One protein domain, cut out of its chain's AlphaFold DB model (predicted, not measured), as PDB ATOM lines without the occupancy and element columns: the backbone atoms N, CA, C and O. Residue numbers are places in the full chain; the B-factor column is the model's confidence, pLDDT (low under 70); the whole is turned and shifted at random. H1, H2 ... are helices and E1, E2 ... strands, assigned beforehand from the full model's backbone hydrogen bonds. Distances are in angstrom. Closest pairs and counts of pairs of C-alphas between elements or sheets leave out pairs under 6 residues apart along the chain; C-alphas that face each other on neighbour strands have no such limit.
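Overview. This is residues 471 to 500, 518 to 549 and 557 to 599 of the 599 residues of the protein "SET domain-containing protein" of Pseudo-nitzschia multistriata (UniProt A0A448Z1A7). One very long helix, H3, makes the long axis, and the shorter H2 runs side by side with it, opposite ways. The small hairpin E1 and E2 packs through E1 on this helix pair, with E3 and the short helix H1 following it, while residues 557 to 569, of which 560 to 569 belong to H3, stick out as an arm. The printed part has 105 residues, with three named strands and three named helices in the order E1, E2, E3, H1, H2, H3; the sheet E1 - E2 is antiparallel. The class is mostly helix. The whole is loose, with a radius of gyration of the C-alphas of 17.0 A, and a rod of 61 by 28 by 20 A.

Along the chain. E1, residues 471 to 475, begins at C-alpha 471 at (24.503, -45.802, 25.864) and is 13.3 A long. E2, residues 478 to 482, is 12.6 A long, and E3, residues 486 to 488, is 7.0 A long. H1, residues 489 to 495, is 10.0 A long. H2, residues 523 to 539, begins at C-alpha 523 at (5.122, -37.308, 32.454) and is 24.4 A long. H3, residues 560 to 598, is 57.6 A long and ends at C-alpha 598 at (-0.441, -29.525, 36.384).

Arrangement. E1 and E2 form a hairpin, antiparallel at 145 degrees between their directions, with N 473 and O 480 at 2.9 A and N 480 and O 473 at 2.8 A, both within hydrogen-bond range. E3 pairs with no named strand. The closest C-alphas of E1 and H3 are those of Ala 471 and Gln 576, 4.9 A apart; those of E1 and H2 are Val 473 and Ala 536, 6.5 A apart. E2 and H2 are apart. H2 and H3 touch, the closest C-alphas being those of Pro 523 and Ala 591 at 4.0 A, with a shallow tilt of 17 degrees, opposite ways. H1 touches H2, which meets it with residues 525 to 529 alone; the closest C-alphas, those of Ala 495 and Ile 525, are 6.1 A apart, and the lines are about perpendicular at 87 degrees. H1 and H3 are apart. In H1, H2 and H3 every O i to N i+4 pair is within hydrogen-bond range.

Size, cuts and confidence. The two C-alphas farthest apart, those of Pro 557 and Arg 599, are 61.4 A apart; Arg 599 is the chain's last residue. Residues 544 to 549 and 557 to 569 stand free, and the body without them spans 43 by 28 by 18 A. Residues 501 to 517 and 550 to 556 are not printed; the gaps between C-alphas are 12.2 A from 500 to 518 and 14.1 A from 549 to 557. The links printed whole, E1 to E2, E2 to E3 and E3 to H1, are tight. The mean pLDDT of the printed part is 91.5, and residues 499 to 500 and 543 to 549 are under 70.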
ATOM      1  N   ALA A 471      24.855 -44.430  25.526       97.31
ATOM      2  CA  ALA A 471      24.503 -45.802  25.864       97.31
ATOM      3  C   ALA A 471      23.390 -46.333  24.955       97.31
ATOM      4  O   ALA A 471      22.631 -45.568  24.360       97.31
ATOM      5  N   GLU A 472      23.300 -47.658  24.857       97.25
ATOM      6  CA  GLU A 472      22.304 -48.342  24.038       97.25
ATOM      7  C   GLU A 472      21.135 -48.835  24.904       97.25
ATOM      8  O   GLU A 472      21.328 -49.446  25.955       97.25
ATOM      9  N   VAL A 473      19.901 -48.608  24.448       97.25
ATOM     10  CA  VAL A 473      18.691 -49.169  25.065       97.25
ATOM     11  C   VAL A 473      17.782 -49.774  24.005       97.25
ATOM     12  O   VAL A 473      17.553 -49.199  22.944       97.25
ATOM     13  N   TYR A 474      17.231 -50.948  24.307       96.44
ATOM     14  CA  TYR A 474      16.320 -51.655  23.413       96.44
ATOM     15  C   TYR A 474      14.873 -51.514  23.876       96.44
ATOM     16  O   TYR A 474      14.520 -51.908  24.995       96.44
ATOM     17  N   MET A 475      14.006 -51.032  22.990       94.88
ATOM     18  CA  MET A 475      12.565 -50.944  23.219       94.88
ATOM     19  C   MET A 475      11.821 -51.427  21.978       94.88
ATOM     20  O   MET A 475      12.128 -51.010  20.869       94.88
ATOM     21  N   LYS A 476      10.872 -52.358  22.158       92.00
ATOM     22  CA  LYS A 476      10.115 -52.987  21.056       92.00
ATOM     23  C   LYS A 476      11.004 -53.587  19.944       92.00
ATOM     24  O   LYS A 476      10.611 -53.635  18.786       92.00
ATOM     25  N   GLY A 477      12.200 -54.062  20.301       93.88
ATOM     26  CA  GLY A 477      13.173 -54.620  19.351       93.88
ATOM     27  C   GLY A 477      13.964 -53.576  18.553       93.88
ATOM     28  O   GLY A 477      14.793 -53.958  17.736       93.88
ATOM     29  N   VAL A 478      13.747 -52.281  18.799       95.88
ATOM     30  CA  VAL A 478      14.505 -51.182  18.193       95.88
ATOM     31  C   VAL A 478      15.616 -50.747  19.148       95.88
ATOM     32  O   VAL A 478      15.387 -50.625  20.356       95.88
ATOM     33  N   ARG A 479      16.819 -50.537  18.602       95.94
ATOM     34  CA  ARG A 479      17.967 -49.969  19.320       95.94
ATOM     35  C   ARG A 479      17.861 -48.450  19.322       95.94
ATOM     36  O   ARG A 479      17.795 -47.841  18.258       95.94
ATOM     37  N   TYR A 480      17.921 -47.859  20.503       97.62
ATOM     38  CA  TYR A 480      18.017 -46.422  20.708       97.62
ATOM     39  C   TYR A 480      19.359 -46.075  21.341       97.62
ATOM     40  O   TYR A 480      19.868 -46.817  22.181       97.62
ATOM     41  N   GLU A 481      19.912 -44.938  20.938       96.81
ATOM     42  CA  GLU A 481      21.103 -44.348  21.538       96.81
ATOM     43  C   GLU A 481      20.654 -43.194  22.437       96.81
ATOM     44  O   GLU A 481      19.949 -42.291  21.984       96.81
ATOM     45  N   VAL A 482      21.006 -43.257  23.719       97.12
ATOM     46  CA  VAL A 482      20.602 -42.275  24.736       97.12
ATOM     47  C   VAL A 482      21.830 -41.679  25.410       97.12
ATOM     48  O   VAL A 482      22.837 -42.368  25.600       97.12
ATOM     49  N   THR A 483      21.752 -40.400  25.767       96.00
ATOM     50  CA  THR A 483      22.781 -39.730  26.576       96.00
ATOM     51  C   THR A 483      22.348 -39.681  28.039       96.00
ATOM     52  O   THR A 483      21.252 -40.119  28.395       96.00
ATOM     53  N   ASP A 484      23.201 -39.151  28.914       94.38
ATOM     54  CA  ASP A 484      22.878 -38.945  30.329       94.38
ATOM     55  C   ASP A 484      21.769 -37.901  30.563       94.38
ATOM     56  O   ASP A 484      21.225 -37.847  31.670       94.38
ATOM     57  N   ASP A 485      21.426 -37.110  29.541       94.06
ATOM     58  CA  ASP A 485      20.517 -35.958  29.591       94.06
ATOM     59  C   ASP A 485      19.505 -35.860  28.426       94.06
ATOM     60  O   ASP A 485      18.683 -34.942  28.403       94.06
ATOM     61  N   SER A 486      19.529 -36.776  27.453       94.44
ATOM     62  CA  SER A 486      18.645 -36.717  26.284       94.44
ATOM     63  C   SER A 486      18.234 -38.097  25.771       94.44
ATOM     64  O   SER A 486      18.955 -39.090  25.913       94.44
ATOM     65  N   ILE A 487      17.052 -38.143  25.150       96.75
ATOM     66  CA  ILE A 487      16.501 -39.326  24.482       96.75
ATOM     67  C   ILE A 487      16.023 -38.975  23.060       96.75
ATOM     68  O   ILE A 487      15.560 -37.851  22.827       96.75
ATOM     69  N   PRO A 488      16.082 -39.915  22.098       96.19
ATOM     70  CA  PRO A 488      15.561 -39.694  20.750       96.19
ATOM     71  C   PRO A 488      14.040 -39.485  20.734       96.19
ATOM     72  O   PRO A 488      13.306 -40.165  21.452       96.19
ATOM     73  N   ALA A 489      13.540 -38.615  19.851       94.56
ATOM     74  CA  ALA A 489      12.100 -38.390  19.686       94.56
ATOM     75  C   ALA A 489      11.338 -39.664  19.267       94.56
ATOM     76  O   ALA A 489      10.225 -39.904  19.735       94.56
ATOM     77  N   ASP A 490      11.960 -40.521  18.455       94.81
ATOM     78  CA  ASP A 490      11.375 -41.801  18.034       94.81
ATOM     79  C   ASP A 490      11.167 -42.752  19.222       94.81
ATOM     80  O   ASP A 490      10.167 -43.467  19.285       94.81
ATOM     81  N   MET A 491      12.039 -42.683  20.233       96.50
ATOM     82  CA  MET A 491      11.868 -43.419  21.484       96.50
ATOM     83  C   MET A 491      10.604 -42.950  22.224       96.50
ATOM     84  O   MET A 491       9.836 -43.760  22.743       96.50
ATOM     85  N   VAL A 492      10.340 -41.640  22.230       96.12
ATOM     86  CA  VAL A 492       9.122 -41.059  22.819       96.12
ATOM     87  C   VAL A 492       7.876 -41.523  22.066       96.12
ATOM     88  O   VAL A 492       6.878 -41.893  22.690       96.12
ATOM     89  N   ALA A 493       7.942 -41.563  20.733       92.81
ATOM     90  CA  ALA A 493       6.858 -42.064  19.894       92.81
ATOM     91  C   ALA A 493       6.540 -43.534  20.200       92.81
ATOM     92  O   ALA A 493       5.377 -43.889  20.394       92.81
ATOM     93  N   ASP A 494       7.570 -44.370  20.321       93.88
ATOM     94  CA  ASP A 494       7.424 -45.795  20.608       93.88
ATOM     95  C   ASP A 494       6.919 -46.083  22.024       93.88
ATOM     96  O   ASP A 494       6.225 -47.080  22.245       93.88
ATOM     97  N   ALA A 495       7.240 -45.232  22.993       94.50
ATOM     98  CA  ALA A 495       6.741 -45.365  24.356       94.50
ATOM     99  C   ALA A 495       5.278 -44.904  24.505       94.50
ATOM    100  O   ALA A 495       4.611 -45.290  25.476       94.50
ATOM    101  N   SER A 496       4.762 -44.127  23.546       90.81
ATOM    102  CA  SER A 496       3.384 -43.644  23.550       90.81
ATOM    103  C   SER A 496       2.382 -44.811  23.480       90.81
ATOM    104  O   SER A 496       2.532 -45.719  22.658       90.81
ATOM    105  N   PRO A 497       1.349 -44.833  24.345       81.25
ATOM    106  CA  PRO A 497       0.316 -45.868  24.337       81.25
ATOM    107  C   PRO A 497      -0.703 -45.690  23.206       81.25
ATOM    108  O   PRO A 497      -1.497 -46.595  22.967       81.25
ATOM    109  N   LEU A 498      -0.707 -44.535  22.533       73.06
ATOM    110  CA  LEU A 498      -1.540 -44.319  21.361       73.06
ATOM    111  C   LEU A 498      -1.004 -45.223  20.249       73.06
ATOM    112  O   LEU A 498       0.007 -44.905  19.622       73.06
ATOM    113  N   GLU A 499      -1.679 -46.356  20.012       62.00
ATOM    114  CA  GLU A 499      -1.588 -47.023  18.717       62.00
ATOM    115  C   GLU A 499      -1.811 -45.927  17.684       62.00
ATOM    116  O   GLU A 499      -2.833 -45.239  17.725       62.00
ATOM    117  N   TRP A 500      -0.816 -45.692  16.828       57.69
ATOM    118  CA  TRP A 500      -1.000 -44.866  15.649       57.69
ATOM    119  C   TRP A 500      -2.199 -45.463  14.927       57.69
ATOM    120  O   TRP A 500      -2.065 -46.502  14.283       57.69
ATOM    121  N   VAL A 518       2.156 -34.138  16.999       82.56
ATOM    122  CA  VAL A 518       3.332 -33.636  17.713       82.56
ATOM    123  C   VAL A 518       3.629 -34.630  18.830       82.56
ATOM    124  O   VAL A 518       2.823 -34.803  19.744       82.56
ATOM    125  N   ILE A 519       4.762 -35.323  18.729       85.44
ATOM    126  CA  ILE A 519       5.228 -36.252  19.758       85.44
ATOM    127  C   ILE A 519       5.699 -35.401  20.939       85.44
ATOM    128  O   ILE A 519       6.729 -34.736  20.860       85.44
ATOM    129  N   VAL A 520       4.916 -35.386  22.017       92.75
ATOM    130  CA  VAL A 520       5.234 -34.650  23.247       92.75
ATOM    131  C   VAL A 520       5.646 -35.643  24.326       92.75
ATOM    132  O   VAL A 520       4.940 -36.621  24.581       92.75
ATOM    133  N   LEU A 521       6.774 -35.376  24.984       95.06
ATOM    134  CA  LEU A 521       7.210 -36.123  26.158       95.06
ATOM    135  C   LEU A 521       6.313 -35.758  27.348       95.06
ATOM    136  O   LEU A 521       6.518 -34.745  28.010       95.06
ATOM    137  N   THR A 522       5.284 -36.565  27.596       95.25
ATOM    138  CA  THR A 522       4.406 -36.405  28.765       95.25
ATOM    139  C   THR A 522       5.029 -37.052  30.006       95.25
ATOM    140  O   THR A 522       5.854 -37.959  29.856       95.25
ATOM    141  N   PRO A 523       4.612 -36.681  31.232       96.50
ATOM    142  CA  PRO A 523       5.122 -37.308  32.454       96.50
ATOM    143  C   PRO A 523       4.964 -38.828  32.471       96.50
ATOM    144  O   PRO A 523       5.891 -39.555  32.805       96.50
ATOM    145  N   THR A 524       3.809 -39.328  32.022       95.81
ATOM    146  CA  THR A 524       3.537 -40.769  31.947       95.81
ATOM    147  C   THR A 524       4.464 -41.479  30.959       95.81
ATOM    148  O   THR A 524       4.935 -42.579  31.247       95.81
ATOM    149  N   ILE A 525       4.746 -40.864  29.803       96.06
ATOM    150  CA  ILE A 525       5.689 -41.421  28.823       96.06
ATOM    151  C   ILE A 525       7.114 -41.386  29.388       96.06
ATOM    152  O   ILE A 525       7.816 -42.390  29.302       96.06
ATOM    153  N   ALA A 526       7.520 -40.277  30.011       97.06
ATOM    154  CA  ALA A 526       8.834 -40.130  30.629       97.06
ATOM    155  C   ALA A 526       9.082 -41.184  31.718       97.06
ATOM    156  O   ALA A 526      10.104 -41.861  31.659       97.06
ATOM    157  N   SER A 527       8.133 -41.399  32.637       97.25
ATOM    158  CA  SER A 527       8.232 -42.447  33.666       97.25
ATOM    159  C   SER A 527       8.356 -43.843  33.053       97.25
ATOM    160  O   SER A 527       9.222 -44.616  33.445       97.25
ATOM    161  N   ARG A 528       7.565 -44.155  32.016       96.44
ATOM    162  CA  ARG A 528       7.641 -45.455  31.329       96.44
ATOM    163  C   ARG A 528       8.999 -45.687  30.660       96.44
ATOM    164  O   ARG A 528       9.514 -46.804  30.683       96.44
ATOM    165  N   ILE A 529       9.556 -44.654  30.026       97.75
ATOM    166  CA  ILE A 529      10.893 -44.719  29.428       97.75
ATOM    167  C   ILE A 529      11.949 -44.869  30.525       97.75
ATOM    168  O   ILE A 529      12.843 -45.698  30.379       97.75
ATOM    169  N   ALA A 530      11.825 -44.121  31.625       98.12
ATOM    170  CA  ALA A 530      12.735 -44.191  32.763       98.12
ATOM    171  C   ALA A 530      12.806 -45.605  33.351       98.12
ATOM    172  O   ALA A 530      13.906 -46.138  33.484       98.12
ATOM    173  N   ASP A 531      11.656 -46.237  33.608       97.69
ATOM    174  CA  ASP A 531      11.580 -47.616  34.106       97.69
ATOM    175  C   ASP A 531      12.290 -48.581  33.147       97.69
ATOM    176  O   ASP A 531      13.129 -49.385  33.549       97.69
ATOM    177  N   ARG A 532      12.032 -48.447  31.837       97.31
ATOM    178  CA  ARG A 532      12.662 -49.301  30.825       97.31
ATOM    179  C   ARG A 532      14.181 -49.119  30.751       97.31
ATOM    180  O   ARG A 532      14.902 -50.098  30.556       97.31
ATOM    181  N   ILE A 533      14.666 -47.883  30.850       98.12
ATOM    182  CA  ILE A 533      16.100 -47.574  30.860       98.12
ATOM    183  C   ILE A 533      16.750 -48.111  32.142       98.12
ATOM    184  O   ILE A 533      17.839 -48.679  32.069       98.12
ATOM    185  N   ALA A 534      16.086 -47.987  33.295       98.00
ATOM    186  CA  ALA A 534      16.569 -48.523  34.565       98.00
ATOM    187  C   ALA A 534      16.688 -50.056  34.531       98.00
ATOM    188  O   ALA A 534      17.725 -50.594  34.926       98.00
ATOM    189  N   ASP A 535      15.692 -50.751  33.971       96.75
ATOM    190  CA  ASP A 535      15.760 -52.196  33.735       96.75
ATOM    191  C   ASP A 535      16.967 -52.552  32.861       96.75
ATOM    192  O   ASP A 535      17.757 -53.431  33.205       96.75
ATOM    193  N   ALA A 536      17.147 -51.854  31.733       96.19
ATOM    194  CA  ALA A 536      18.278 -52.082  30.833       96.19
ATOM    195  C   ALA A 536      19.627 -51.868  31.541       96.19
ATOM    196  O   ALA A 536      20.541 -52.674  31.369       96.19
ATOM    197  N   ALA A 537      19.733 -50.836  32.383       96.88
ATOM    198  CA  ALA A 537      20.919 -50.589  33.193       96.88
ATOM    199  C   ALA A 537      21.207 -51.752  34.152       96.88
ATOM    200  O   ALA A 537      22.363 -52.150  34.290       96.88
ATOM    201  N   TYR A 538      20.180 -52.320  34.790       95.81
ATOM    202  CA  TYR A 538      20.329 -53.476  35.674       95.81
ATOM    203  C   TYR A 538      20.792 -54.725  34.911       95.81
ATOM    204  O   TYR A 538      21.727 -55.401  35.339       95.81
ATOM    205  N   TYR A 539      20.222 -54.983  33.729       93.56
ATOM    206  CA  TYR A 539      20.621 -56.110  32.876       93.56
ATOM    207  C   TYR A 539      22.086 -56.058  32.417       93.56
ATOM    208  O   TYR A 539      22.657 -57.110  32.137       93.56
ATOM    209  N   LEU A 540      22.717 -54.879  32.355       93.31
ATOM    210  CA  LEU A 540      24.149 -54.767  32.042       93.31
ATOM    211  C   LEU A 540      25.055 -55.333  33.144       93.31
ATOM    212  O   LEU A 540      26.195 -55.694  32.849       93.31
ATOM    213  N   LEU A 541      24.577 -55.385  34.390       89.50
ATOM    214  CA  LEU A 541      25.338 -55.897  35.533       89.50
ATOM    215  C   LEU A 541      25.116 -57.383  35.783       89.50
ATOM    216  O   LEU A 541      25.922 -58.010  36.464       89.50
ATOM    217  N   LEU A 542      24.039 -57.946  35.236       86.19
ATOM    218  CA  LEU A 542      23.833 -59.383  35.261       86.19
ATOM    219  C   LEU A 542      24.885 -60.014  34.349       86.19
ATOM    220  O   LEU A 542      24.832 -59.883  33.120       86.19
ATOM    221  N   GLU A 543      25.885 -60.642  34.966       63.81
ATOM    222  CA  GLU A 543      26.904 -61.376  34.232       63.81
ATOM    223  C   GLU A 543      26.220 -62.394  33.312       63.81
ATOM    224  O   GLU A 543      25.223 -63.014  33.699       63.81
ATOM    225  N   PRO A 544      26.703 -62.584  32.073       60.16
ATOM    226  CA  PRO A 544      26.340 -63.786  31.352       60.16
ATOM    227  C   PRO A 544      26.833 -64.962  32.205       60.16
ATOM    228  O   PRO A 544      28.044 -65.146  32.311       60.16
ATOM    229  N   GLU A 545      25.915 -65.738  32.788       52.81
ATOM    230  CA  GLU A 545      26.162 -66.934  33.623       52.81
ATOM    231  C   GLU A 545      26.963 -68.048  32.898       52.81
ATOM    232  O   GLU A 545      26.900 -69.203  33.275       52.81
ATOM    233  N   GLN A 546      27.654 -67.767  31.789       53.66
ATOM    234  CA  GLN A 546      28.115 -68.786  30.842       53.66
ATOM    235  C   GLN A 546      29.562 -68.633  30.359       53.66
ATOM    236  O   GLN A 546      30.012 -69.484  29.600       53.66
ATOM    237  N   ILE A 547      30.309 -67.592  30.752       53.81
ATOM    238  CA  ILE A 547      31.686 -67.401  30.240       53.81
ATOM    239  C   ILE A 547      32.755 -67.929  31.213       53.81
ATOM    240  O   ILE A 547      33.827 -68.322  30.765       53.81
ATOM    241  N   LEU A 548      32.466 -68.008  32.516       52.28
ATOM    242  CA  LEU A 548      33.423 -68.501  33.520       52.28
ATOM    243  C   LEU A 548      33.141 -69.922  34.021       52.28
ATOM    244  O   LEU A 548      34.033 -70.535  34.594       52.28
ATOM    245  N   ASP A 549      31.984 -70.498  33.691       53.56
ATOM    246  CA  ASP A 549      31.691 -71.923  33.927       53.56
ATOM    247  C   ASP A 549      32.364 -72.833  32.876       53.56
ATOM    248  O   ASP A 549      31.971 -73.982  32.654       53.56
ATOM    249  N   PRO A 557      45.673 -70.301  35.047       87.25
ATOM    250  CA  PRO A 557      45.354 -68.916  35.375       87.25
ATOM    251  C   PRO A 557      45.132 -68.106  34.087       87.25
ATOM    252  O   PRO A 557      45.818 -68.370  33.093       87.25
ATOM    253  N   PRO A 558      44.227 -67.111  34.098       87.75
ATOM    254  CA  PRO A 558      43.976 -66.289  32.924       87.75
ATOM    255  C   PRO A 558      45.258 -65.572  32.496       87.75
ATOM    256  O   PRO A 558      46.046 -65.096  33.321       87.75
ATOM    257  N   THR A 559      45.464 -65.501  31.189       92.12
ATOM    258  CA  THR A 559      46.587 -64.782  30.590       92.12
ATOM    259  C   THR A 559      46.442 -63.269  30.809       92.12
ATOM    260  O   THR A 559      45.322 -62.767  30.938       92.12
ATOM    261  N   PRO A 560      47.544 -62.493  30.807       92.06
ATOM    262  CA  PRO A 560      47.478 -61.029  30.818       92.06
ATOM    263  C   PRO A 560      46.534 -60.459  29.755       92.06
ATOM    264  O   PRO A 560      45.781 -59.523  30.029       92.06
ATOM    265  N   PHE A 561      46.539 -61.062  28.563       94.25
ATOM    266  CA  PHE A 561      45.659 -60.697  27.463       94.25
ATOM    267  C   PHE A 561      44.171 -60.818  27.830       94.25
ATOM    268  O   PHE A 561      43.391 -59.881  27.631       94.25
ATOM    269  N   GLU A 562      43.769 -61.957  28.398       93.38
ATOM    270  CA  GLU A 562      42.390 -62.198  28.837       93.38
ATOM    271  C   GLU A 562      41.991 -61.226  29.948       93.38
ATOM    272  O   GLU A 562      40.929 -60.612  29.878       93.38
ATOM    273  N   VAL A 563      42.866 -61.007  30.935       93.75
ATOM    274  CA  VAL A 563      42.591 -60.081  32.044       93.75
ATOM    275  C   VAL A 563      42.324 -58.664  31.529       93.75
ATOM    276  O   VAL A 563      41.304 -58.071  31.882       93.75
ATOM    277  N   ILE A 564      43.193 -58.124  30.669       94.50
ATOM    278  CA  ILE A 564      43.060 -56.754  30.143       94.50
ATOM    279  C   ILE A 564      41.794 -56.615  29.289       94.50
ATOM    280  O   ILE A 564      41.008 -55.684  29.485       94.50
ATOM    281  N   SER A 565      41.569 -57.548  28.362       96.56
ATOM    282  CA  SER A 565      40.414 -57.499  27.458       96.56
ATOM    283  C   SER A 565      39.084 -57.603  28.219       96.56
ATOM    284  O   SER A 565      38.176 -56.799  27.988       96.56
ATOM    285  N   HIS A 566      38.980 -58.500  29.208       94.94
ATOM    286  CA  HIS A 566      37.799 -58.596  30.072       94.94
ATOM    287  C   HIS A 566      37.596 -57.351  30.942       94.94
ATOM    288  O   HIS A 566      36.461 -56.886  31.084       94.94
ATOM    289  N   GLN A 567      38.667 -56.769  31.490       95.12
ATOM    290  CA  GLN A 567      38.574 -55.525  32.260       95.12
ATOM    291  C   GLN A 567      38.043 -54.369  31.407       95.12
ATOM    292  O   GLN A 567      37.182 -53.615  31.864       95.12
ATOM    293  N   LEU A 568      38.506 -54.231  30.164       96.81
ATOM    294  CA  LEU A 568      38.030 -53.188  29.253       96.81
ATOM    295  C   LEU A 568      36.575 -53.413  28.826       96.81
ATOM    296  O   LEU A 568      35.785 -52.464  28.850       96.81
ATOM    297  N   ALA A 569      36.186 -54.653  28.516       96.50
ATOM    298  CA  ALA A 569      34.792 -55.000  28.241       96.50
ATOM    299  C   ALA A 569      33.879 -54.653  29.433       96.50
ATOM    300  O   ALA A 569      32.839 -54.006  29.270       96.50
ATOM    301  N   ALA A 570      34.304 -54.997  30.654       94.94
ATOM    302  CA  ALA A 570      33.585 -54.659  31.877       94.94
ATOM    303  C   ALA A 570      33.508 -53.142  32.108       94.94
ATOM    304  O   ALA A 570      32.439 -52.630  32.442       94.94
ATOM    305  N   ARG A 571      34.600 -52.396  31.890       95.56
ATOM    306  CA  ARG A 571      34.610 -50.925  31.998       95.56
ATOM    307  C   ARG A 571      33.632 -50.272  31.019       95.56
ATOM    308  O   ARG A 571      32.946 -49.320  31.402       95.56
ATOM    309  N   LEU A 572      33.514 -50.786  29.791       96.75
ATOM    310  CA  LEU A 572      32.529 -50.281  28.831       96.75
ATOM    311  C   LEU A 572      31.095 -50.534  29.319       96.75
ATOM    312  O   LEU A 572      30.291 -49.601  29.322       96.75
ATOM    313  N   ARG A 573      30.786 -51.746  29.806       95.56
ATOM    314  CA  ARG A 573      29.476 -52.051  30.418       95.56
ATOM    315  C   ARG A 573      29.142 -51.104  31.565       95.56
ATOM    316  O   ARG A 573      28.051 -50.545  31.603       95.56
ATOM    317  N   TRP A 574      30.087 -50.896  32.482       95.88
ATOM    318  CA  TRP A 574      29.907 -50.001  33.626       95.88
ATOM    319  C   TRP A 574      29.670 -48.553  33.204       95.88
ATOM    320  O   TRP A 574      28.862 -47.852  33.813       95.88
ATOM    321  N   THR A 575      30.339 -48.108  32.141       95.75
ATOM    322  CA  THR A 575      30.125 -46.780  31.559       95.75
ATOM    323  C   THR A 575      28.704 -46.654  31.015       95.75
ATOM    324  O   THR A 575      27.995 -45.725  31.397       95.75
ATOM    325  N   GLN A 576      28.238 -47.626  30.221       97.00
ATOM    326  CA  GLN A 576      26.857 -47.654  29.724       97.00
ATOM    327  C   GLN A 576      25.834 -47.677  30.869       97.00
ATOM    328  O   GLN A 576      24.898 -46.883  30.874       97.00
ATOM    329  N   HIS A 577      26.051 -48.520  31.879       96.75
ATOM    330  CA  HIS A 577      25.196 -48.614  33.061       96.75
ATOM    331  C   HIS A 577      25.015 -47.252  33.753       96.75
ATOM    332  O   HIS A 577      23.889 -46.839  34.030       96.75
ATOM    333  N   ARG A 578      26.109 -46.514  33.982       96.88
ATOM    334  CA  ARG A 578      26.063 -45.192  34.631       96.88
ATOM    335  C   ARG A 578      25.319 -44.148  33.796       96.88
ATOM    336  O   ARG A 578      24.570 -43.351  34.363       96.88
ATOM    337  N   ILE A 579      25.499 -44.168  32.475       96.75
ATOM    338  CA  ILE A 579      24.788 -43.276  31.546       96.75
ATOM    339  C   ILE A 579      23.283 -43.557  31.605       96.75
ATOM    340  O   ILE A 579      22.496 -42.633  31.812       96.75
ATOM    341  N   LEU A 580      22.884 -44.831  31.509       97.38
ATOM    342  CA  LEU A 580      21.479 -45.240  31.565       97.38
ATOM    343  C   LEU A 580      20.831 -44.858  32.904       97.38
ATOM    344  O   LEU A 580      19.748 -44.278  32.908       97.38
ATOM    345  N   LEU A 581      21.499 -45.094  34.039       97.62
ATOM    346  CA  LEU A 581      20.972 -44.675  35.344       97.62
ATOM    347  C   LEU A 581      20.797 -43.156  35.452       97.62
ATOM    348  O   LEU A 581      19.790 -42.698  35.993       97.62
ATOM    349  N   SER A 582      21.745 -42.370  34.931       96.38
ATOM    350  CA  SER A 582      21.619 -40.908  34.912       96.38
ATOM    351  C   SER A 582      20.431 -40.457  34.060       96.38
ATOM    352  O   SER A 582      19.635 -39.632  34.513       96.38
ATOM    353  N   CYS A 583      20.269 -41.052  32.876       97.19
ATOM    354  CA  CYS A 583      19.157 -40.777  31.970       97.19
ATOM    355  C   CYS A 583      17.800 -41.104  32.624       97.19
ATOM    356  O   CYS A 583      16.905 -40.257  32.676       97.19
ATOM    357  N   ALA A 584      17.663 -42.299  33.214       97.94
ATOM    358  CA  ALA A 584      16.445 -42.726  33.906       97.94
ATOM    359  C   ALA A 584      16.099 -41.822  35.100       97.94
ATOM    360  O   ALA A 584      14.940 -41.431  35.278       97.94
ATOM    361  N   ALA A 585      17.098 -41.448  35.906       97.12
ATOM    362  CA  ALA A 585      16.907 -40.537  37.031       97.12
ATOM    363  C   ALA A 585      16.416 -39.158  36.565       97.12
ATOM    364  O   ALA A 585      15.489 -38.601  37.156       97.12
ATOM    365  N   GLY A 586      16.993 -38.633  35.482       96.19
ATOM    366  CA  GLY A 586      16.581 -37.362  34.900       96.19
ATOM    367  C   GLY A 586      15.151 -37.387  34.344       96.19
ATOM    368  O   GLY A 586      14.365 -36.492  34.646       96.19
ATOM    369  N   LEU A 587      14.763 -38.451  33.630       97.56
ATOM    370  CA  LEU A 587      13.390 -38.621  33.134       97.56
ATOM    371  C   LEU A 587      12.371 -38.734  34.275       97.56
ATOM    372  O   LEU A 587      11.283 -38.162  34.203       97.56
ATOM    373  N   THR A 588      12.739 -39.434  35.349       97.88
ATOM    374  CA  THR A 588      11.916 -39.547  36.562       97.88
ATOM    375  C   THR A 588      11.725 -38.187  37.230       97.88
ATOM    376  O   THR A 588      10.635 -37.871  37.709       97.88
ATOM    377  N   GLN A 589      12.782 -37.372  37.282       96.69
ATOM    378  CA  GLN A 589      12.709 -36.014  37.809       96.69
ATOM    379  C   GLN A 589      11.806 -35.131  36.938       96.69
ATOM    380  O   GLN A 589      10.888 -34.510  37.472       96.69
ATOM    381  N   PHE A 590      12.005 -35.142  35.618       96.44
ATOM    382  CA  PHE A 590      11.166 -34.420  34.662       96.44
ATOM    383  C   PHE A 590       9.679 -34.765  34.838       96.44
ATOM    384  O   PHE A 590       8.845 -33.868  34.944       96.44
ATOM    385  N   ALA A 591       9.344 -36.056  34.944       97.12
ATOM    386  CA  ALA A 591       7.965 -36.498  35.126       97.12
ATOM    387  C   ALA A 591       7.331 -35.917  36.402       97.12
ATOM    388  O   ALA A 591       6.219 -35.392  36.358       97.12
ATOM    389  N   LYS A 592       8.056 -35.948  37.530       97.31
ATOM    390  CA  LYS A 592       7.594 -35.389  38.811       97.31
ATOM    391  C   LYS A 592       7.386 -33.878  38.741       97.31
ATOM    392  O   LYS A 592       6.404 -33.368  39.280       97.31
ATOM    393  N   GLU A 593       8.306 -33.163  38.100       96.50
ATOM    394  CA  GLU A 593       8.228 -31.708  37.958       96.50
ATOM    395  C   GLU A 593       7.036 -31.297  37.092       96.50
ATOM    396  O   GLU A 593       6.244 -30.447  37.499       96.50
ATOM    397  N   GLU A 594       6.846 -31.936  35.942       96.25
ATOM    398  CA  GLU A 594       5.713 -31.650  35.065       96.25
ATOM    399  C   GLU A 594       4.377 -32.038  35.718       96.25
ATOM    400  O   GLU A 594       3.444 -31.240  35.697       96.25
ATOM    401  N   GLU A 595       4.284 -33.183  36.410       95.81
ATOM    402  CA  GLU A 595       3.094 -33.530  37.208       95.81
ATOM    403  C   GLU A 595       2.765 -32.470  38.264       95.81
ATOM    404  O   GLU A 595       1.592 -32.172  38.496       95.81
ATOM    405  N   SER A 596       3.789 -31.888  38.898       96.19
ATOM    406  CA  SER A 596       3.602 -30.823  39.885       96.19
ATOM    407  C   SER A 596       3.109 -29.512  39.267       96.19
ATOM    408  O   SER A 596       2.379 -28.790  39.930       96.19
ATOM    409  N   ARG A 597       3.447 -29.219  38.002       95.06
ATOM    410  CA  ARG A 597       2.980 -28.017  37.285       95.06
ATOM    411  C   ARG A 597       1.507 -28.094  36.884       95.06
ATOM    412  O   ARG A 597       0.878 -27.055  36.701       95.06
ATOM    413  N   PHE A 598       0.970 -29.303  36.718       90.31
ATOM    414  CA  PHE A 598      -0.441 -29.525  36.384       90.31
ATOM    415  C   PHE A 598      -1.373 -29.560  37.604       90.31
ATOM    416  O   PHE A 598      -2.590 -29.478  37.420       90.31
ATOM    417  N   ARG A 599      -0.832 -29.715  38.818       87.62
ATOM    418  CA  ARG A 599      -1.592 -29.650  40.077       87.62
ATOM    419  C   ARG A 599      -1.662 -28.220  40.587       87.62
ATOM    420  O   ARG A 599      -2.749 -27.859  41.091       87.62
TER     421      ARG A 599